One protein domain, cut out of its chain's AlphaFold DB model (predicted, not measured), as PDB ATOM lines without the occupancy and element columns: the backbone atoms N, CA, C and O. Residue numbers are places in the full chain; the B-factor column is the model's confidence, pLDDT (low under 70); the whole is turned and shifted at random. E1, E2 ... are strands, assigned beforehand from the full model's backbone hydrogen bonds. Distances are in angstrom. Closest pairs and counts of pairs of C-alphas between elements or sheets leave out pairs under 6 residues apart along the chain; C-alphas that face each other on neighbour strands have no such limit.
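AT A GLANCE: This is residues 141 to 221 of the 323 residues of an uncharacterized protein of Clostridiales bacterium GWE2_32_10 (UniProt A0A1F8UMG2). This is a sandwich of two twisted sheets, face to face, with their strands roughly along its long axis. The four-stranded sheet E1 E2 E5 E4 covers the three-stranded sheet E3 E6 E7, the strands of the one at 18 degrees to those of the other. The printed part has 81 residues, with no named helix and seven strands, E1 to E7 along the chain; both sheets are antiparallel and the class is all strand. It is compact, with a radius of gyration of the C-alphas of 12.6 A, and spans 40 by 20 by 16 A.

HOW THE PARTS SIT: E1, residues 141 to 148, and E2, residues 153 to 161, form a hairpin; N 144 and O 157 are within hydrogen-bond range at 2.9 A. E3, residues 167 to 172, is in the other sheet. E4, residues 178 to 186, is back in the first sheet and bends by 56 degrees at residue 181. E5, residues 189 to 196, forms a hairpin with E4, N 191 to O 184 being 2.8 A, and is also the antiparallel neighbour of E2, N 192 to O 158 being 2.9 A. E6, residues 200 to 208, is antiparallel to E3, N 171 to O 205 being 2.8 A. E6 forms a hairpin with E7, residues 213 to 220, N 204 to O 216 being 2.8 A. Between the sheets, the closest C-alphas of E3 and E5 are those of Pro 167 and Met 190, 5.8 A, and of E1 and E7 those of Val 145 and Val 220, 7.0 A. E4 and E7 are apart.

IN THESE COORDINATES: E1 begins at C-alpha 141 (-17.850, -43.006, 3.177). E2 is 26.3 A long and E6 26.1 A, while E3 is 15.4 A. E7 ends at C-alpha 220 (-33.729, -43.871, -2.929).

THE WHOLE: The C-alphas of Gln 150 and Val 210, the two farthest apart, are 40.8 A apart. The six links between the strands are tight. The printed part has no cut, its mean pLDDT is 92.5, and no printed residue is under 70.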
ATOM      1  N   VAL A 141     -16.515 -43.604   3.303       97.12
ATOM      2  CA  VAL A 141     -17.850 -43.006   3.177       97.12
ATOM      3  C   VAL A 141     -18.910 -44.011   3.592       97.12
ATOM      4  O   VAL A 141     -18.884 -45.168   3.177       97.12
ATOM      5  N   THR A 142     -19.866 -43.552   4.391       97.69
ATOM      6  CA  THR A 142     -21.080 -44.282   4.753       97.69
ATOM      7  C   THR A 142     -22.300 -43.457   4.387       97.69
ATOM      8  O   THR A 142     -22.280 -42.230   4.493       97.69
ATOM      9  N   THR A 143     -23.376 -44.127   3.985       98.00
ATOM     10  CA  THR A 143     -24.617 -43.473   3.563       98.00
ATOM     11  C   THR A 143     -25.822 -44.112   4.234       98.00
ATOM     12  O   THR A 143     -25.862 -45.332   4.384       98.00
ATOM     13  N   LEU A 144     -26.817 -43.302   4.581       97.75
ATOM     14  CA  LEU A 144     -28.082 -43.739   5.165       97.75
ATOM     15  C   LEU A 144     -29.250 -43.046   4.453       97.75
ATOM     16  O   LEU A 144     -29.158 -41.864   4.123       97.75
ATOM     17  N   VAL A 145     -30.336 -43.788   4.224       97.12
ATOM     18  CA  VAL A 145     -31.598 -43.267   3.685       97.12
ATOM     19  C   VAL A 145     -32.696 -43.484   4.718       97.12
ATOM     20  O   VAL A 145     -32.944 -44.619   5.121       97.12
ATOM     21  N   GLU A 146     -33.368 -42.409   5.118       94.50
ATOM     22  CA  GLU A 146     -34.476 -42.438   6.076       94.50
ATOM     23  C   GLU A 146     -35.729 -41.846   5.434       94.50
ATOM     24  O   GLU A 146     -35.763 -40.666   5.090       94.50
ATOM     25  N   TYR A 147     -36.773 -42.653   5.253       89.75
ATOM     26  CA  TYR A 147     -38.035 -42.181   4.683       89.75
ATOM     27  C   TYR A 147     -38.829 -41.372   5.711       89.75
ATOM     28  O   TYR A 147     -38.947 -41.751   6.873       89.75
ATOM     29  N   ILE A 148     -39.397 -40.255   5.266       89.19
ATOM     30  CA  ILE A 148     -40.110 -39.288   6.103       89.19
ATOM     31  C   ILE A 148     -41.432 -38.882   5.451       89.19
ATOM     32  O   ILE A 148     -41.707 -39.207   4.295       89.19
ATOM     33  N   GLU A 149     -42.253 -38.141   6.199       86.69
ATOM     34  CA  GLU A 149     -43.505 -37.560   5.692       86.69
ATOM     35  C   GLU A 149     -44.408 -38.612   5.034       86.69
ATOM     36  O   GLU A 149     -45.003 -38.354   3.992       86.69
ATOM     37  N   GLN A 150     -44.500 -39.806   5.634       80.44
ATOM     38  CA  GLN A 150     -45.297 -40.915   5.100       80.44
ATOM     39  C   GLN A 150     -44.824 -41.337   3.695       80.44
ATOM     40  O   GLN A 150     -45.624 -41.430   2.769       80.44
ATOM     41  N   TYR A 151     -43.510 -41.531   3.521       83.44
ATOM     42  CA  TYR A 151     -42.881 -41.903   2.244       83.44
ATOM     43  C   TYR A 151     -43.115 -40.892   1.112       83.44
ATOM     44  O   TYR A 151     -42.991 -41.222  -0.063       83.44
ATOM     45  N   LYS A 152     -43.414 -39.632   1.442       87.56
ATOM     46  CA  LYS A 152     -43.450 -38.529   0.464       87.56
ATOM     47  C   LYS A 152     -42.067 -37.928   0.228       87.56
ATOM     48  O   LYS A 152     -41.856 -37.224  -0.758       87.56
ATOM     49  N   ALA A 153     -41.133 -38.200   1.132       93.44
ATOM     50  CA  ALA A 153     -39.760 -37.743   1.053       93.44
ATOM     51  C   ALA A 153     -38.812 -38.710   1.778       93.44
ATOM     52  O   ALA A 153     -39.245 -39.632   2.471       93.44
ATOM     53  N   ALA A 154     -37.513 -38.483   1.623       96.31
ATOM     54  CA  ALA A 154     -36.470 -39.160   2.378       96.31
ATOM     55  C   ALA A 154     -35.352 -38.182   2.750       96.31
ATOM     56  O   ALA A 154     -35.091 -37.222   2.017       96.31
ATOM     57  N   TYR A 155     -34.679 -38.442   3.866       98.25
ATOM     58  CA  TYR A 155     -33.366 -37.892   4.151       98.25
ATOM     59  C   TYR A 155     -32.283 -38.819   3.612       98.25
ATOM     60  O   TYR A 155     -32.343 -40.032   3.790       98.25
ATOM     61  N   ILE A 156     -31.290 -38.227   2.956       98.38
ATOM     62  CA  ILE A 156     -30.032 -38.859   2.584       98.38
ATOM     63  C   ILE A 156     -28.961 -38.272   3.491       98.38
ATOM     64  O   ILE A 156     -28.675 -37.075   3.414       98.38
ATOM     65  N   THR A 157     -28.357 -39.118   4.313       98.50
ATOM     66  CA  THR A 157     -27.209 -38.769   5.147       98.50
ATOM     67  C   THR A 157     -25.962 -39.353   4.504       98.50
ATOM     68  O   THR A 157     -25.873 -40.565   4.310       98.50
ATOM     69  N   VAL A 158     -25.002 -38.496   4.167       98.44
ATOM     70  CA  VAL A 158     -23.680 -38.892   3.670       98.44
ATOM     71  C   VAL A 158     -22.663 -38.490   4.721       98.44
ATOM     72  O   VAL A 158     -22.534 -37.308   5.035       98.44
ATOM     73  N   THR A 159     -21.941 -39.470   5.251       98.00
ATOM     74  CA  THR A 159     -20.891 -39.253   6.243       98.00
ATOM     75  C   THR A 159     -19.571 -39.727   5.676       98.00
ATOM     76  O   THR A 159     -19.421 -40.897   5.328       98.00
ATOM     77  N   MET A 160     -18.613 -38.813   5.603       95.94
ATOM     78  CA  MET A 160     -17.233 -39.137   5.298       95.94
ATOM     79  C   MET A 160     -16.402 -39.181   6.571       95.94
ATOM     80  O   MET A 160     -16.674 -38.455   7.532       95.94
ATOM     81  N   LYS A 161     -15.369 -40.010   6.547       93.19
ATOM     82  CA  LYS A 161     -14.344 -40.074   7.574       93.19
ATOM     83  C   LYS A 161     -12.981 -40.075   6.910       93.19
ATOM     84  O   LYS A 161     -12.701 -40.975   6.118       93.19
ATOM     85  N   ASP A 162     -12.148 -39.130   7.312       88.31
ATOM     86  CA  ASP A 162     -10.738 -39.110   6.969       88.31
ATOM     87  C   ASP A 162      -9.884 -38.817   8.207       88.31
ATOM     88  O   ASP A 162     -10.087 -37.812   8.889       88.31
ATOM     89  N   THR A 163      -8.974 -39.733   8.540       80.50
ATOM     90  CA  THR A 163      -8.197 -39.681   9.789       80.50
ATOM     91  C   THR A 163      -6.845 -38.995   9.662       80.50
ATOM     92  O   THR A 163      -6.191 -38.810  10.691       80.50
ATOM     93  N   GLU A 164      -6.411 -38.654   8.449       76.56
ATOM     94  CA  GLU A 164      -5.059 -38.153   8.191       76.56
ATOM     95  C   GLU A 164      -5.080 -36.694   7.740       76.56
ATOM     96  O   GLU A 164      -4.561 -35.841   8.464       76.56
ATOM     97  N   SER A 165      -5.707 -36.383   6.606       76.31
ATOM     98  CA  SER A 165      -5.838 -35.009   6.111       76.31
ATOM     99  C   SER A 165      -7.115 -34.315   6.593       76.31
ATOM    100  O   SER A 165      -7.186 -33.084   6.629       76.31
ATOM    101  N   GLY A 166      -8.106 -35.080   7.038       79.38
ATOM    102  CA  GLY A 166      -9.403 -34.600   7.479       79.38
ATOM    103  C   GLY A 166     -10.359 -34.309   6.317       79.38
ATOM    104  O   GLY A 166      -9.958 -34.156   5.159       79.38
ATOM    105  N   PRO A 167     -11.663 -34.219   6.612       88.56
ATOM    106  CA  PRO A 167     -12.682 -34.007   5.600       88.56
ATOM    107  C   PRO A 167     -12.649 -32.585   5.036       88.56
ATOM    108  O   PRO A 167     -12.381 -31.629   5.766       88.56
ATOM    109  N   LYS A 168     -12.995 -32.440   3.752       87.56
ATOM    110  CA  LYS A 168     -13.082 -31.138   3.080       87.56
ATOM    111  C   LYS A 168     -14.477 -30.811   2.584       87.56
ATOM    112  O   LYS A 168     -14.952 -29.714   2.852       87.56
ATOM    113  N   ASP A 169     -15.092 -31.698   1.801       93.56
ATOM    114  CA  ASP A 169     -16.376 -31.391   1.163       93.56
ATOM    115  C   ASP A 169     -17.165 -32.640   0.739       93.56
ATOM    116  O   ASP A 169     -16.590 -33.670   0.380       93.56
ATOM    117  N   ILE A 170     -18.493 -32.516   0.702       97.31
ATOM    118  CA  ILE A 170     -19.427 -33.495   0.131       97.31
ATOM    119  C   ILE A 170     -20.313 -32.752  -0.869       97.31
ATOM    120  O   ILE A 170     -21.220 -32.001  -0.503       97.31
ATOM    121  N   ILE A 171     -20.058 -32.992  -2.152       96.75
ATOM    122  CA  ILE A 171     -20.624 -32.218  -3.252       96.75
ATOM    123  C   ILE A 171     -21.621 -33.095  -4.021       96.75
ATOM    124  O   ILE A 171     -21.204 -34.090  -4.623       96.75
ATOM    125  N   PRO A 172     -22.925 -32.762  -4.053       96.62
ATOM    126  CA  PRO A 172     -23.875 -33.469  -4.905       96.62
ATOM    127  C   PRO A 172     -23.561 -33.202  -6.383       96.62
ATOM    128  O   PRO A 172     -23.301 -32.064  -6.774       96.62
ATOM    129  N   TYR A 173     -23.618 -34.239  -7.222       94.88
ATOM    130  CA  TYR A 173     -23.389 -34.111  -8.668       94.88
ATOM    131  C   TYR A 173     -24.447 -33.225  -9.347       94.88
ATOM    132  O   TYR A 173     -24.156 -32.479 -10.279       94.88
ATOM    133  N   ASN A 174     -25.685 -33.297  -8.857       89.25
ATOM    134  CA  ASN A 174     -26.817 -32.494  -9.295       89.25
ATOM    135  C   ASN A 174     -27.625 -32.081  -8.062       89.25
ATOM    136  O   ASN A 174     -27.821 -32.889  -7.162       89.25
ATOM    137  N   THR A 175     -28.106 -30.844  -8.021       90.12
ATOM    138  CA  THR A 175     -28.929 -30.323  -6.919       90.12
ATOM    139  C   THR A 175     -30.431 -30.407  -7.195       90.12
ATOM    140  O   THR A 175     -31.235 -30.168  -6.295       90.12
ATOM    141  N   ASN A 176     -30.853 -30.774  -8.408       90.25
ATOM    142  CA  ASN A 176     -32.271 -30.904  -8.739       90.25
ATOM    143  C   ASN A 176     -32.939 -31.983  -7.873       90.25
ATOM    144  O   ASN A 176     -32.571 -33.154  -7.922       90.25
ATOM    145  N   GLY A 177     -33.950 -31.582  -7.099       88.00
ATOM    146  CA  GLY A 177     -34.680 -32.478  -6.198       88.00
ATOM    147  C   GLY A 177     -33.951 -32.817  -4.893       88.00
ATOM    148  O   GLY A 177     -34.478 -33.614  -4.122       88.00
ATOM    149  N   LEU A 178     -32.785 -32.211  -4.636       95.62
ATOM    150  CA  LEU A 178     -32.004 -32.316  -3.401       95.62
ATOM    151  C   LEU A 178     -32.057 -30.983  -2.647       95.62
ATOM    152  O   LEU A 178     -31.553 -29.967  -3.117       95.62
ATOM    153  N   THR A 179     -32.641 -30.987  -1.453       97.19
ATOM    154  CA  THR A 179     -32.673 -29.817  -0.567       97.19
ATOM    155  C   THR A 179     -31.657 -30.012   0.558       97.19
ATOM    156  O   THR A 179     -31.825 -30.950   1.337       97.19
ATOM    157  N   PRO A 180     -30.608 -29.183   0.682       96.81
ATOM    158  CA  PRO A 180     -29.656 -29.299   1.784       96.81
ATOM    159  C   PRO A 180     -30.339 -28.975   3.118       96.81
ATOM    160  O   PRO A 180     -31.049 -27.976   3.227       96.81
ATOM    161  N   ILE A 181     -30.122 -29.824   4.124       97.88
ATOM    162  CA  ILE A 181     -30.688 -29.678   5.473       97.88
ATOM    163  C   ILE A 181     -29.605 -29.271   6.468       97.88
ATOM    164  O   ILE A 181     -29.792 -28.325   7.230       97.88
ATOM    165  N   SER A 182     -28.462 -29.956   6.450       96.56
ATOM    166  CA  SER A 182     -27.340 -29.645   7.335       96.56
ATOM    167  C   SER A 182     -26.008 -30.071   6.737       96.56
ATOM    168  O   SER A 182     -25.941 -31.017   5.952       96.56
ATOM    169  N   SER A 183     -24.948 -29.400   7.175       95.44
ATOM    170  CA  SER A 183     -23.558 -29.776   6.934       95.44
ATOM    171  C   SER A 183     -22.781 -29.553   8.226       95.44
ATOM    172  O   SER A 183     -22.817 -28.455   8.783       95.44
ATOM    173  N   ILE A 184     -22.163 -30.610   8.748       92.88
ATOM    174  CA  ILE A 184     -21.428 -30.588  10.017       92.88
ATOM    175  C   ILE A 184     -20.072 -31.242   9.788       92.88
ATOM    176  O   ILE A 184     -20.013 -32.394   9.363       92.88
ATOM    177  N   ALA A 185     -18.997 -30.526  10.109       88.25
ATOM    178  CA  ALA A 185     -17.653 -31.078  10.212       88.25
ATOM    179  C   ALA A 185     -17.258 -31.163  11.694       88.25
ATOM    180  O   ALA A 185     -17.364 -30.172  12.415       88.25
ATOM    181  N   ASP A 186     -16.819 -32.338  12.141       83.38
ATOM    182  CA  ASP A 186     -16.319 -32.575  13.498       83.38
ATOM    183  C   ASP A 186     -15.091 -33.496  13.461       83.38
ATOM    184  O   ASP A 186     -15.181 -34.715  13.274       83.38
ATOM    185  N   GLY A 187     -13.915 -32.889  13.627       81.44
ATOM    186  CA  GLY A 187     -12.630 -33.578  13.590       81.44
ATOM    187  C   GLY A 187     -12.417 -34.331  12.278       81.44
ATOM    188  O   GLY A 187     -12.300 -33.730  11.218       81.44
ATOM    189  N   VAL A 188     -12.365 -35.660  12.368       84.69
ATOM    190  CA  VAL A 188     -12.119 -36.565  11.233       84.69
ATOM    191  C   VAL A 188     -13.378 -36.860  10.413       84.69
ATOM    192  O   VAL A 188     -13.311 -37.630   9.462       84.69
ATOM    193  N   TYR A 189     -14.534 -36.302  10.786       92.19
ATOM    194  CA  TYR A 189     -15.820 -36.585  10.150       92.19
ATOM    195  C   TYR A 189     -16.436 -35.344   9.517       92.19
ATOM    196  O   TYR A 189     -16.400 -34.256  10.087       92.19
ATOM    197  N   MET A 190     -17.086 -35.528   8.371       95.12
ATOM    198  CA  MET A 190     -18.039 -34.562   7.830       95.12
ATOM    199  C   MET A 190     -19.320 -35.289   7.453       95.12
ATOM    200  O   MET A 190     -19.280 -36.348   6.831       95.12
ATOM    201  N   THR A 191     -20.457 -34.730   7.853       98.06
ATOM    202  CA  THR A 191     -21.784 -35.276   7.575       98.06
ATOM    203  C   THR A 191     -22.662 -34.220   6.931       98.06
ATOM    204  O   THR A 191     -22.898 -33.162   7.518       98.06
ATOM    205  N   ASN A 192     -23.197 -34.547   5.756       98.25
ATOM    206  CA  ASN A 192     -24.211 -33.747   5.083       98.25
ATOM    207  C   ASN A 192     -25.539 -34.506   5.048       98.25
ATOM    208  O   ASN A 192     -25.574 -35.702   4.757       98.25
ATOM    209  N   ILE A 193     -26.628 -33.788   5.324       98.31
ATOM    210  CA  ILE A 193     -27.996 -34.307   5.252       98.31
ATOM    211  C   ILE A 193     -28.745 -33.541   4.168       98.31
ATOM    212  O   ILE A 193     -28.748 -32.307   4.153       98.31
ATOM    213  N   TYR A 194     -29.417 -34.277   3.289       98.31
ATOM    214  CA  TYR A 194     -30.243 -33.734   2.217       98.31
ATOM    215  C   TYR A 194     -31.648 -34.327   2.271       98.31
ATOM    216  O   TYR A 194     -31.805 -35.515   2.527       98.31
ATOM    217  N   LYS A 195     -32.672 -33.526   1.978       98.06
ATOM    218  CA  LYS A 195     -34.044 -33.991   1.757       98.06
ATOM    219  C   LYS A 195     -34.301 -34.181   0.266       98.06
ATOM    220  O   LYS A 195     -33.992 -33.291  -0.527       98.06
ATOM    221  N   VAL A 196     -34.927 -35.296  -0.097       97.50
ATOM    222  CA  VAL A 196     -35.391 -35.594  -1.457       97.50
ATOM    223  C   VAL A 196     -36.867 -35.981  -1.463       97.50
ATOM    224  O   VAL A 196     -37.364 -36.535  -0.487       97.50
ATOM    225  N   SER A 197     -37.574 -35.697  -2.560       95.38
ATOM    226  CA  SER A 197     -39.012 -35.999  -2.729       95.38
ATOM    227  C   SER A 197     -39.304 -36.925  -3.916       95.38
ATOM    228  O   SER A 197     -40.445 -37.024  -4.355       95.38
ATOM    229  N   ALA A 198     -38.283 -37.576  -4.473       94.31
ATOM    230  CA  ALA A 198     -38.426 -38.475  -5.612       94.31
ATOM    231  C   ALA A 198     -37.493 -39.681  -5.476       94.31
ATOM    232  O   ALA A 198     -36.435 -39.596  -4.858       94.31
ATOM    233  N   ASN A 199     -37.888 -40.801  -6.078       93.19
ATOM    234  CA  ASN A 199     -36.998 -41.946  -6.227       93.19
ATOM    235  C   ASN A 199     -35.927 -41.649  -7.274       93.19
ATOM    236  O   ASN A 199     -36.182 -40.964  -8.267       93.19
ATOM    237  N   GLY A 200     -34.741 -42.206  -7.072       94.62
ATOM    238  CA  GLY A 200     -33.621 -42.033  -7.979       94.62
ATOM    239  C   GLY A 200     -32.294 -42.431  -7.356       94.62
ATOM    240  O   GLY A 200     -32.207 -42.797  -6.183       94.62
ATOM    241  N   THR A 201     -31.254 -42.338  -8.176       96.75
ATOM    242  CA  THR A 201     -29.865 -42.464  -7.740       96.75
ATOM    243  C   THR A 201     -29.283 -41.067  -7.569       96.75
ATOM    244  O   THR A 201     -29.313 -40.253  -8.492       96.75
ATOM    245  N   TYR A 202     -28.767 -40.795  -6.376       97.25
ATOM    246  CA  TYR A 202     -28.174 -39.525  -5.990       97.25
ATOM    247  C   TYR A 202     -26.673 -39.707  -5.802       97.25
ATOM    248  O   TYR A 202     -26.239 -40.430  -4.908       97.25
ATOM    249  N   THR A 203     -25.892 -39.054  -6.656       97.69
ATOM    250  CA  THR A 203     -24.433 -39.186  -6.690       97.69
ATOM    251  C   THR A 203     -23.764 -38.038  -5.942       97.69
ATOM    252  O   THR A 203     -24.085 -36.867  -6.174       97.69
ATOM    253  N   PHE A 204     -22.784 -38.357  -5.098       98.12
ATOM    254  CA  PHE A 204     -21.999 -37.389  -4.334       98.12
ATOM    255  C   PHE A 204     -20.507 -37.603  -4.575       98.12
ATOM    256  O   PHE A 204     -20.018 -38.729  -4.537       98.12
ATOM    257  N   THR A 205     -19.772 -36.514  -4.800       97.81
ATOM    258  CA  THR A 205     -18.306 -36.501  -4.768       97.81
ATOM    259  C   THR A 205     -17.861 -36.065  -3.383       97.81
ATOM    260  O   THR A 205     -18.154 -34.948  -2.960       97.81
ATOM    261  N   VAL A 206     -17.144 -36.937  -2.690       97.06
ATOM    262  CA  VAL A 206     -16.638 -36.704  -1.338       97.06
ATOM    263  C   VAL A 206     -15.146 -36.443  -1.421       97.06
ATOM    264  O   VAL A 206     -14.451 -37.210  -2.084       97.06
ATOM    265  N   LYS A 207     -14.666 -35.372  -0.786       92.50
ATOM    266  CA  LYS A 207     -13.275 -34.913  -0.851       92.50
ATOM    267  C   LYS A 207     -12.687 -34.704   0.535       92.50
ATOM    268  O   LYS A 207     -13.358 -34.157   1.410       92.50
ATOM    269  N   ASP A 208     -11.420 -35.047   0.696       87.25
ATOM    270  CA  ASP A 208     -10.609 -34.659   1.852       87.25
ATOM    271  C   ASP A 208      -9.774 -33.395   1.578       87.25
ATOM    272  O   ASP A 208      -9.862 -32.767   0.510       87.25
ATOM    273  N   ASN A 209      -8.988 -32.970   2.569       79.50
ATOM    274  CA  ASN A 209      -8.223 -31.723   2.502       79.50
ATOM    275  C   ASN A 209      -7.037 -31.765   1.534       79.50
ATOM    276  O   ASN A 209      -6.571 -30.696   1.121       79.50
ATOM    277  N   VAL A 210      -6.587 -32.952   1.118       74.69
ATOM    278  CA  VAL A 210      -5.582 -33.117   0.053       74.69
ATOM    279  C   VAL A 210      -6.212 -33.274  -1.337       74.69
ATOM    280  O   VAL A 210      -5.503 -33.265  -2.343       74.69
ATOM    281  N   ASN A 211      -7.547 -33.240  -1.427       82.44
ATOM    282  CA  ASN A 211      -8.357 -33.406  -2.640       82.44
ATOM    283  C   ASN A 211      -8.337 -34.817  -3.228       82.44
ATOM    284  O   ASN A 211      -8.691 -34.991  -4.403       82.44
ATOM    285  N   TRP A 212      -7.983 -35.824  -2.438       85.31
ATOM    286  CA  TRP A 212      -8.428 -37.167  -2.763       85.31
ATOM    287  C   TRP A 212      -9.941 -37.209  -2.683       85.31
ATOM    288  O   TRP A 212     -10.585 -36.477  -1.927       85.31
ATOM    289  N   TYR A 213     -10.519 -38.006  -3.572       92.69
ATOM    290  CA  TYR A 213     -11.955 -38.064  -3.691       92.69
ATOM    291  C   TYR A 213     -12.437 -39.462  -4.006       92.69
ATOM    292  O   TYR A 213     -11.768 -40.246  -4.680       92.69
ATOM    293  N   THR A 214     -13.650 -39.733  -3.550       95.06
ATOM    294  CA  THR A 214     -14.434 -40.879  -3.988       95.06
ATOM    295  C   THR A 214     -15.818 -40.414  -4.409       95.06
ATOM    296  O   THR A 214     -16.269 -39.323  -4.046       95.06
ATOM    297  N   VAL A 215     -16.486 -41.236  -5.205       96.75
ATOM    298  CA  VAL A 215     -17.851 -40.992  -5.661       96.75
ATOM    299  C   VAL A 215     -18.744 -42.054  -5.042       96.75
ATOM    300  O   VAL A 215     -18.429 -43.241  -5.109       96.75
ATOM    301  N   VAL A 216     -19.844 -41.627  -4.426       97.44
ATOM    302  CA  VAL A 216     -20.834 -42.521  -3.827       97.44
ATOM    303  C   VAL A 216     -22.200 -42.297  -4.456       97.44
ATOM    304  O   VAL A 216     -22.644 -41.158  -4.607       97.44
ATOM    305  N   ASP A 217     -22.865 -43.397  -4.794       97.56
ATOM    306  CA  ASP A 217     -24.239 -43.411  -5.283       97.56
ATOM    307  C   ASP A 217     -25.181 -43.875  -4.172       97.56
ATOM    308  O   ASP A 217     -25.014 -44.954  -3.601       97.56
ATOM    309  N   VAL A 218     -26.196 -43.065  -3.882       97.56
ATOM    310  CA  VAL A 218     -27.253 -43.380  -2.921       97.56
ATOM    311  C   VAL A 218     -28.554 -43.620  -3.671       97.56
ATOM    312  O   VAL A 218     -29.077 -42.723  -4.330       97.56
ATOM    313  N   ASN A 219     -29.095 -44.831  -3.563       96.75
ATOM    314  CA  ASN A 219     -30.361 -45.196  -4.192       96.75
ATOM    315  C   ASN A 219     -31.525 -44.953  -3.228       96.75
ATOM    316  O   ASN A 219     -31.603 -45.584  -2.177       96.75
ATOM    317  N   VAL A 220     -32.450 -44.078  -3.616       95.00
ATOM    318  CA  VAL A 220     -33.729 -43.871  -2.929       95.00
ATOM    319  C   VAL A 220     -34.821 -44.505  -3.778       95.00
ATOM    320  O   VAL A 220     -34.968 -44.153  -4.950       95.00
ATOM    321  N   THR A 221     -35.557 -45.467  -3.221       91.19
ATOM    322  CA  THR A 221     -36.420 -46.335  -4.039       91.19
ATOM    323  C   THR A 221     -37.873 -46.423  -3.609       91.19
ATOM    324  O   THR A 221     -38.662 -46.937  -4.399       91.19
TER     325      THR A 221